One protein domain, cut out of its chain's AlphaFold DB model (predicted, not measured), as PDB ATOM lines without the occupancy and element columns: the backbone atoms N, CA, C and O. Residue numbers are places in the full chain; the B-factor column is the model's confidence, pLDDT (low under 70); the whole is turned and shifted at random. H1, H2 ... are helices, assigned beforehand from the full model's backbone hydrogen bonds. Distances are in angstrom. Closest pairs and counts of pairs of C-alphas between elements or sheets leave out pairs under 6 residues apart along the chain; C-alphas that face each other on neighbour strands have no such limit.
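Overview. This is residues 2 to 34 and 45 to 79 of the 169 residues of the protein "Putative secreted mucin" of Amblyomma triste (UniProt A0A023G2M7). Two long helices, H1 and then H2, run side by side in opposite directions and cross at a small angle, nearest in their middle parts, with free ends. Together they make a loose rod spanning 52 by 20 by 13 A. The printed part has 68 residues, is all helix with no named strand, and is only just loose, close to extended, with a radius of gyration of the C-alphas of 16.2 A.

Arrangement. Start with H1, residues 2 to 31, and compare H2, residues 45 to 76: they are near each other, with 13 pairs of C-alphas within 10 A, the closest 8.3 A apart. Residues 2 to 9, 25 to 34, 45 to 51 and 68 to 79 stand free. In H1 and H2 every O i to N i+4 pair is within hydrogen-bond range.

Along the chain. Find C-alpha 2 at (-31.889, 35.408, 17.255); from there H1 runs 43.7 A to C-alpha 31. H2 runs 45.7 A from C-alpha 45 to C-alpha 76 at (-45.444, 47.673, 18.850).

Size, cuts and confidence. The C-alphas farthest apart, Gly 32 and His 79, are 53.0 A apart. Residues 35 to 44 are not printed; C-alphas 34 and 45 are 12.2 A apart across the cut. Mean pLDDT of the printed part is 72.2, with residues 69 to 79 among those under 70.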
ATOM      1  N   ALA A   2     -31.864  34.672  15.974       54.06
ATOM      2  CA  ALA A   2     -31.889  35.408  17.255       54.06
ATOM      3  C   ALA A   2     -33.018  34.988  18.229       54.06
ATOM      4  O   ALA A   2     -32.832  34.990  19.442       54.06
ATOM      5  N   ASN A   3     -34.165  34.548  17.700       66.88
ATOM      6  CA  ASN A   3     -35.340  34.175  18.499       66.88
ATOM      7  C   ASN A   3     -35.128  32.885  19.325       66.88
ATOM      8  O   ASN A   3     -35.697  32.738  20.399       66.88
ATOM      9  N   LEU A   4     -34.269  31.967  18.860       77.50
ATOM     10  CA  LEU A   4     -33.974  30.719  19.576       77.50
ATOM     11  C   LEU A   4     -33.126  30.983  20.829       77.50
ATOM     12  O   LEU A   4     -33.419  30.451  21.894       77.50
ATOM     13  N   LYS A   5     -32.116  31.859  20.714       73.12
ATOM     14  CA  LYS A   5     -31.235  32.236  21.831       73.12
ATOM     15  C   LYS A   5     -32.016  32.919  22.955       73.12
ATOM     16  O   LYS A   5     -31.842  32.568  24.114       73.12
ATOM     17  N   ALA A   6     -32.925  33.834  22.610       73.81
ATOM     18  CA  ALA A   6     -33.766  34.523  23.588       73.81
ATOM     19  C   ALA A   6     -34.711  33.562  24.332       73.81
ATOM     20  O   ALA A   6     -34.835  33.634  25.552       73.81
ATOM     21  N   ARG A   7     -35.335  32.619  23.613       78.62
ATOM     22  CA  ARG A   7     -36.209  31.598  24.217       78.62
ATOM     23  C   ARG A   7     -35.439  30.631  25.115       78.62
ATOM     24  O   ARG A   7     -35.936  30.281  26.178       78.62
ATOM     25  N   LEU A   8     -34.227  30.241  24.712       82.12
ATOM     26  CA  LEU A   8     -33.355  29.386  25.516       82.12
ATOM     27  C   LEU A   8     -32.949  30.079  26.823       82.12
ATOM     28  O   LEU A   8     -33.044  29.472  27.881       82.12
ATOM     29  N   LEU A   9     -32.556  31.355  26.763       79.75
ATOM     30  CA  LEU A   9     -32.198  32.126  27.958       79.75
ATOM     31  C   LEU A   9     -33.384  32.292  28.914       79.75
ATOM     32  O   LEU A   9     -33.211  32.139  30.119       79.75
ATOM     33  N   LEU A  10     -34.587  32.537  28.387       79.06
ATOM     34  CA  LEU A  10     -35.814  32.583  29.188       79.06
ATOM     35  C   LEU A  10     -36.103  31.247  29.875       79.06
ATOM     36  O   LEU A  10     -36.457  31.226  31.049       79.06
ATOM     37  N   LEU A  11     -35.921  30.137  29.160       80.06
ATOM     38  CA  LEU A  11     -36.133  28.802  29.711       80.06
ATOM     39  C   LEU A  11     -35.105  28.477  30.799       80.06
ATOM     40  O   LEU A  11     -35.481  27.990  31.860       80.06
ATOM     41  N   VAL A  12     -33.829  28.806  30.582       83.25
ATOM     42  CA  VAL A  12     -32.775  28.636  31.594       83.25
ATOM     43  C   VAL A  12     -33.067  29.492  32.826       83.25
ATOM     44  O   VAL A  12     -33.037  28.978  33.940       83.25
ATOM     45  N   ALA A  13     -33.419  30.766  32.643       77.62
ATOM     46  CA  ALA A  13     -33.774  31.655  33.747       77.62
ATOM     47  C   ALA A  13     -34.989  31.138  34.535       77.62
ATOM     48  O   ALA A  13     -34.990  31.177  35.765       77.62
ATOM     49  N   TYR A  14     -35.997  30.605  33.842       80.50
ATOM     50  CA  TYR A  14     -37.170  30.001  34.469       80.50
ATOM     51  C   TYR A  14     -36.810  28.755  35.286       80.50
ATOM     52  O   TYR A  14     -37.191  28.656  36.450       80.50
ATOM     53  N   VAL A  15     -36.031  27.831  34.718       82.38
ATOM     54  CA  VAL A  15     -35.611  26.602  35.414       82.38
ATOM     55  C   VAL A  15     -34.771  26.930  36.649       82.38
ATOM     56  O   VAL A  15     -35.001  26.352  37.709       82.38
ATOM     57  N   VAL A  16     -33.847  27.891  36.545       78.00
ATOM     58  CA  VAL A  16     -33.036  28.349  37.683       78.00
ATOM     59  C   VAL A  16     -33.917  28.982  38.760       78.00
ATOM     60  O   VAL A  16     -33.759  28.658  39.933       78.00
ATOM     61  N   SER A  17     -34.887  29.818  38.377       74.81
ATOM     62  CA  SER A  17     -35.848  30.414  39.313       74.81
ATOM     63  C   SER A  17     -36.615  29.353  40.101       74.81
ATOM     64  O   SER A  17     -36.631  29.371  41.330       74.81
ATOM     65  N   VAL A  18     -37.197  28.378  39.397       79.69
ATOM     66  CA  VAL A  18     -37.961  27.289  40.017       79.69
ATOM     67  C   VAL A  18     -37.067  26.461  40.940       79.69
ATOM     68  O   VAL A  18     -37.465  26.155  42.061       79.69
ATOM     69  N   ALA A  19     -35.840  26.145  40.516       73.25
ATOM     70  CA  ALA A  19     -34.891  25.403  41.339       73.25
ATOM     71  C   ALA A  19     -34.531  26.148  42.635       73.25
ATOM     72  O   ALA A  19     -34.454  25.523  43.693       73.25
ATOM     73  N   VAL A  20     -34.355  27.472  42.578       78.25
ATOM     74  CA  VAL A  20     -34.090  28.301  43.764       78.25
ATOM     75  C   VAL A  20     -35.294  28.294  44.701       78.25
ATOM     76  O   VAL A  20     -35.119  28.023  45.886       78.25
ATOM     77  N   VAL A  21     -36.510  28.507  44.189       79.44
ATOM     78  CA  VAL A  21     -37.736  28.491  45.009       79.44
ATOM     79  C   VAL A  21     -37.912  27.143  45.709       79.44
ATOM     80  O   VAL A  21     -38.090  27.105  46.924       79.44
ATOM     81  N   VAL A  22     -37.773  26.036  44.975       78.44
ATOM     82  CA  VAL A  22     -37.892  24.680  45.536       78.44
ATOM     83  C   VAL A  22     -36.798  24.402  46.569       78.44
ATOM     84  O   VAL A  22     -37.051  23.750  47.580       78.44
ATOM     85  N   SER A  23     -35.580  24.900  46.345       72.75
ATOM     86  CA  SER A  23     -34.474  24.737  47.297       72.75
ATOM     87  C   SER A  23     -34.722  25.518  48.586       72.75
ATOM     88  O   SER A  23     -34.488  24.985  49.668       72.75
ATOM     89  N   VAL A  24     -35.248  26.742  48.483       74.31
ATOM     90  CA  VAL A  24     -35.627  27.566  49.639       74.31
ATOM     91  C   VAL A  24     -36.775  26.918  50.411       74.31
ATOM     92  O   VAL A  24     -36.698  26.813  51.632       74.31
ATOM     93  N   GLU A  25     -37.800  26.418  49.722       75.81
ATOM     94  CA  GLU A  25     -38.938  25.741  50.352       75.81
ATOM     95  C   GLU A  25     -38.505  24.459  51.075       75.81
ATOM     96  O   GLU A  25     -38.881  24.230  52.226       75.81
ATOM     97  N   ARG A  26     -37.655  23.638  50.443       76.62
ATOM     98  CA  ARG A  26     -37.094  22.442  51.088       76.62
ATOM     99  C   ARG A  26     -36.209  22.787  52.273       76.62
ATOM    100  O   ARG A  26     -36.293  22.106  53.292       76.62
ATOM    101  N   TYR A  27     -35.380  23.819  52.151       71.12
ATOM    102  CA  TYR A  27     -34.548  24.288  53.253       71.12
ATOM    103  C   TYR A  27     -35.419  24.731  54.428       71.12
ATOM    104  O   TYR A  27     -35.183  24.300  55.554       71.12
ATOM    105  N   TRP A  28     -36.477  25.499  54.166       71.19
ATOM    106  CA  TRP A  28     -37.418  25.965  55.183       71.19
ATOM    107  C   TRP A  28     -38.167  24.809  55.861       71.19
ATOM    108  O   TRP A  28     -38.195  24.721  57.087       71.19
ATOM    109  N   ASN A  29     -38.699  23.862  55.081       73.75
ATOM    110  CA  ASN A  29     -39.393  22.688  55.622       73.75
ATOM    111  C   ASN A  29     -38.464  21.752  56.407       73.75
ATOM    112  O   ASN A  29     -38.892  21.150  57.387       73.75
ATOM    113  N   SER A  30     -37.199  21.625  55.999       76.19
ATOM    114  CA  SER A  30     -36.219  20.775  56.684       76.19
ATOM    115  C   SER A  30     -35.694  21.386  57.981       76.19
ATOM    116  O   SER A  30     -35.223  20.650  58.844       76.19
ATOM    117  N   SER A  31     -35.693  22.710  58.094       66.94
ATOM    118  CA  SER A  31     -35.025  23.407  59.195       66.94
ATOM    119  C   SER A  31     -35.938  23.675  60.390       66.94
ATOM    120  O   SER A  31     -35.447  23.999  61.467       66.94
ATOM    121  N   GLY A  32     -37.255  23.489  60.241       65.06
ATOM    122  CA  GLY A  32     -38.204  23.563  61.354       65.06
ATOM    123  C   GLY A  32     -38.334  24.956  61.983       65.06
ATOM    124  O   GLY A  32     -38.951  25.079  63.042       65.06
ATOM    125  N   TYR A  33     -37.785  25.998  61.349       61.66
ATOM    126  CA  TYR A  33     -37.863  27.369  61.842       61.66
ATOM    127  C   TYR A  33     -39.315  27.846  61.857       61.66
ATOM    128  O   TYR A  33     -40.004  27.874  60.831       61.66
ATOM    129  N   ARG A  34     -39.792  28.253  63.034       60.38
ATOM    130  CA  ARG A  34     -41.069  28.953  63.157       60.38
ATOM    131  C   ARG A  34     -40.847  30.431  62.861       60.38
ATOM    132  O   ARG A  34     -39.868  31.014  63.308       60.38
ATOM    133  N   LEU A  45     -29.768  35.556  60.883       68.50
ATOM    134  CA  LEU A  45     -30.751  34.750  60.162       68.50
ATOM    135  C   LEU A  45     -31.892  35.595  59.574       68.50
ATOM    136  O   LEU A  45     -32.261  35.401  58.420       68.50
ATOM    137  N   ALA A  46     -32.430  36.567  60.322       67.62
ATOM    138  CA  ALA A  46     -33.461  37.454  59.774       67.62
ATOM    139  C   ALA A  46     -32.884  38.378  58.695       67.62
ATOM    140  O   ALA A  46     -33.563  38.630  57.702       67.62
ATOM    141  N   ALA A  47     -31.626  38.816  58.832       73.25
ATOM    142  CA  ALA A  47     -30.933  39.544  57.773       73.25
ATOM    143  C   ALA A  47     -30.784  38.687  56.506       73.25
ATOM    144  O   ALA A  47     -31.085  39.165  55.413       73.25
ATOM    145  N   ALA A  48     -30.406  37.411  56.640       74.62
ATOM    146  CA  ALA A  48     -30.317  36.484  55.514       74.62
ATOM    147  C   ALA A  48     -31.682  36.248  54.848       74.62
ATOM    148  O   ALA A  48     -31.789  36.329  53.626       74.62
ATOM    149  N   VAL A  49     -32.744  36.016  55.626       77.94
ATOM    150  CA  VAL A  49     -34.103  35.814  55.089       77.94
ATOM    151  C   VAL A  49     -34.613  37.067  54.382       77.94
ATOM    152  O   VAL A  49     -35.173  36.970  53.290       77.94
ATOM    153  N   LEU A  50     -34.377  38.248  54.952       78.31
ATOM    154  CA  LEU A  50     -34.765  39.518  54.345       78.31
ATOM    155  C   LEU A  50     -33.973  39.777  53.058       78.31
ATOM    156  O   LEU A  50     -34.547  40.204  52.061       78.31
ATOM    157  N   LEU A  51     -32.687  39.426  53.032       81.25
ATOM    158  CA  LEU A  51     -31.853  39.490  51.834       81.25
ATOM    159  C   LEU A  51     -32.346  38.531  50.740       81.25
ATOM    160  O   LEU A  51     -32.482  38.950  49.592       81.25
ATOM    161  N   PHE A  52     -32.704  37.288  51.074       79.69
ATOM    162  CA  PHE A  52     -33.308  36.356  50.114       79.69
ATOM    163  C   PHE A  52     -34.670  36.837  49.608       79.69
ATOM    164  O   PHE A  52     -34.946  36.723  48.413       79.69
ATOM    165  N   ALA A  53     -35.501  37.416  50.476       77.12
ATOM    166  CA  ALA A  53     -36.783  37.994  50.084       77.12
ATOM    167  C   ALA A  53     -36.597  39.174  49.116       77.12
ATOM    168  O   ALA A  53     -37.276  39.244  48.092       77.12
ATOM    169  N   VAL A  54     -35.633  40.060  49.390       79.44
ATOM    170  CA  VAL A  54     -35.285  41.183  48.507       79.44
ATOM    171  C   VAL A  54     -34.744  40.679  47.169       79.44
ATOM    172  O   VAL A  54     -35.192  41.146  46.125       79.44
ATOM    173  N   ILE A  55     -33.840  39.695  47.168       82.62
ATOM    174  CA  ILE A  55     -33.307  39.097  45.933       82.62
ATOM    175  C   ILE A  55     -34.425  38.439  45.120       82.62
ATOM    176  O   ILE A  55     -34.497  38.644  43.908       82.62
ATOM    177  N   GLY A  56     -35.323  37.695  45.769       79.25
ATOM    178  CA  GLY A  56     -36.482  37.087  45.119       79.25
ATOM    179  C   GLY A  56     -37.408  38.133  44.495       79.25
ATOM    180  O   GLY A  56     -37.802  38.004  43.336       79.25
ATOM    181  N   LEU A  57     -37.694  39.220  45.216       77.69
ATOM    182  CA  LEU A  57     -38.524  40.316  44.715       77.69
ATOM    183  C   LEU A  57     -37.860  41.020  43.522       77.69
ATOM    184  O   LEU A  57     -38.499  41.214  42.489       77.69
ATOM    185  N   LEU A  58     -36.563  41.319  43.604       81.38
ATOM    186  CA  LEU A  58     -35.808  41.889  42.486       81.38
ATOM    187  C   LEU A  58     -35.818  40.962  41.266       81.38
ATOM    188  O   LEU A  58     -36.065  41.412  40.148       81.38
ATOM    189  N   PHE A  59     -35.611  39.661  41.473       82.44
ATOM    190  CA  PHE A  59     -35.619  38.678  40.396       82.44
ATOM    191  C   PHE A  59     -36.995  38.581  39.720       82.44
ATOM    192  O   PHE A  59     -37.086  38.643  38.492       82.44
ATOM    193  N   THR A  60     -38.078  38.501  40.501       76.12
ATOM    194  CA  THR A  60     -39.447  38.510  39.952       76.12
ATOM    195  C   THR A  60     -39.749  39.799  39.186       76.12
ATOM    196  O   THR A  60     -40.321  39.731  38.098       76.12
ATOM    197  N   GLY A  61     -39.288  40.954  39.678       78.06
ATOM    198  CA  GLY A  61     -39.404  42.235  38.981       78.06
ATOM    199  C   GLY A  61     -38.684  42.248  37.631       78.06
ATOM    200  O   GLY A  61     -39.258  42.682  36.633       78.06
ATOM    201  N   VAL A  62     -37.462  41.709  37.562       79.31
ATOM    202  CA  VAL A  62     -36.693  41.605  36.307       79.31
ATOM    203  C   VAL A  62     -37.387  40.682  35.306       79.31
ATOM    204  O   VAL A  62     -37.519  41.042  34.134       79.31
ATOM    205  N   VAL A  63     -37.873  39.517  35.744       81.00
ATOM    206  CA  VAL A  63     -38.602  38.583  34.870       81.00
ATOM    207  C   VAL A  63     -39.904  39.208  34.368       81.00
ATOM    208  O   VAL A  63     -40.225  39.091  33.183       81.00
ATOM    209  N   PHE A  64     -40.629  39.920  35.229       78.81
ATOM    210  CA  PHE A  64     -41.853  40.618  34.848       78.81
ATOM    211  C   PHE A  64     -41.576  41.741  33.840       78.81
ATOM    212  O   PHE A  64     -42.248  41.816  32.813       78.81
ATOM    213  N   ALA A  65     -40.535  42.550  34.053       73.75
ATOM    214  CA  ALA A  65     -40.113  43.583  33.104       73.75
ATOM    215  C   ALA A  65     -39.647  42.991  31.758       73.75
ATOM    216  O   ALA A  65     -39.983  43.514  30.693       73.75
ATOM    217  N   ALA A  66     -38.925  41.867  31.770       73.44
ATOM    218  CA  ALA A  66     -38.545  41.138  30.558       73.44
ATOM    219  C   ALA A  66     -39.774  40.573  29.815       73.44
ATOM    220  O   ALA A  66     -39.851  40.620  28.585       73.44
ATOM    221  N   GLY A  67     -40.775  40.088  30.554       73.62
ATOM    222  CA  GLY A  67     -42.059  39.661  30.003       73.62
ATOM    223  C   GLY A  67     -42.817  40.824  29.365       73.62
ATOM    224  O   GLY A  67     -43.214  40.734  28.202       73.62
ATOM    225  N   LEU A  68     -42.945  41.944  30.083       74.00
ATOM    226  CA  LEU A  68     -43.600  43.157  29.596       74.00
ATOM    227  C   LEU A  68     -42.905  43.742  28.367       74.00
ATOM    228  O   LEU A  68     -43.587  44.141  27.434       74.00
ATOM    229  N   THR A  69     -41.574  43.755  28.306       69.12
ATOM    230  CA  THR A  69     -40.841  44.205  27.107       69.12
ATOM    231  C   THR A  69     -41.024  43.241  25.929       69.12
ATOM    232  O   THR A  69     -41.145  43.678  24.781       69.12
ATOM    233  N   SER A  70     -41.138  41.933  26.178       68.19
ATOM    234  CA  SER A  70     -41.492  40.948  25.144       68.19
ATOM    235  C   SER A  70     -42.934  41.115  24.636       68.19
ATOM    236  O   SER A  70     -43.196  40.981  23.441       68.19
ATOM    237  N   LEU A  71     -43.870  41.459  25.519       60.28
ATOM    238  CA  LEU A  71     -45.255  41.788  25.172       60.28
ATOM    239  C   LEU A  71     -45.352  43.131  24.441       60.28
ATOM    240  O   LEU A  71     -46.023  43.217  23.417       60.28
ATOM    241  N   ALA A  72     -44.627  44.149  24.898       59.19
ATOM    242  CA  ALA A  72     -44.578  45.467  24.280       59.19
ATOM    243  C   ALA A  72     -43.947  45.412  22.886       59.19
ATOM    244  O   ALA A  72     -44.454  46.040  21.971       59.19
ATOM    245  N   SER A  73     -42.902  44.609  22.675       61.56
ATOM    246  CA  SER A  73     -42.331  44.405  21.334       61.56
ATOM    247  C   SER A  73     -43.298  43.698  20.378       61.56
ATOM    248  O   SER A  73     -43.292  43.987  19.183       61.56
ATOM    249  N   ARG A  74     -44.186  42.833  20.885       57.22
ATOM    250  CA  ARG A  74     -45.289  42.255  20.094       57.22
ATOM    251  C   ARG A  74     -46.424  43.255  19.856       57.22
ATOM    252  O   ARG A  74     -46.980  43.279  18.764       57.22
ATOM    253  N   ALA A  75     -46.728  44.108  20.832       53.03
ATOM    254  CA  ALA A  75     -47.737  45.159  20.713       53.03
ATOM    255  C   ALA A  75     -47.288  46.303  19.780       53.03
ATOM    256  O   ALA A  75     -48.078  46.768  18.969       53.03
ATOM    257  N   LEU A  76     -46.011  46.700  19.796       50.12
ATOM    258  CA  LEU A  76     -45.444  47.673  18.850       50.12
ATOM    259  C   LEU A  76     -45.318  47.108  17.429       50.12
ATOM    260  O   LEU A  76     -45.391  47.865  16.466       50.12
ATOM    261  N   ALA A  77     -45.189  45.787  17.267       46.97
ATOM    262  CA  ALA A  77     -45.347  45.151  15.956       46.97
ATOM    263  C   ALA A  77     -46.812  45.169  15.461       46.97
ATOM    264  O   ALA A  77     -47.048  45.024  14.266       46.97
ATOM    265  N   SER A  78     -47.778  45.383  16.362       40.56
ATOM    266  CA  SER A  78     -49.219  45.488  16.082       40.56
ATOM    267  C   SER A  78     -49.733  46.937  16.000       40.56
ATOM    268  O   SER A  78     -50.841  47.163  15.515       40.56
ATOM    269  N   HIS A  79     -48.963  47.925  16.459       38.41
ATOM    270  CA  HIS A  79     -49.288  49.350  16.397       38.41
ATOM    271  C   HIS A  79     -48.051  50.141  15.962       38.41
ATOM    272  O   HIS A  79     -47.330  50.713  16.778       38.41
TER     273      HIS A  79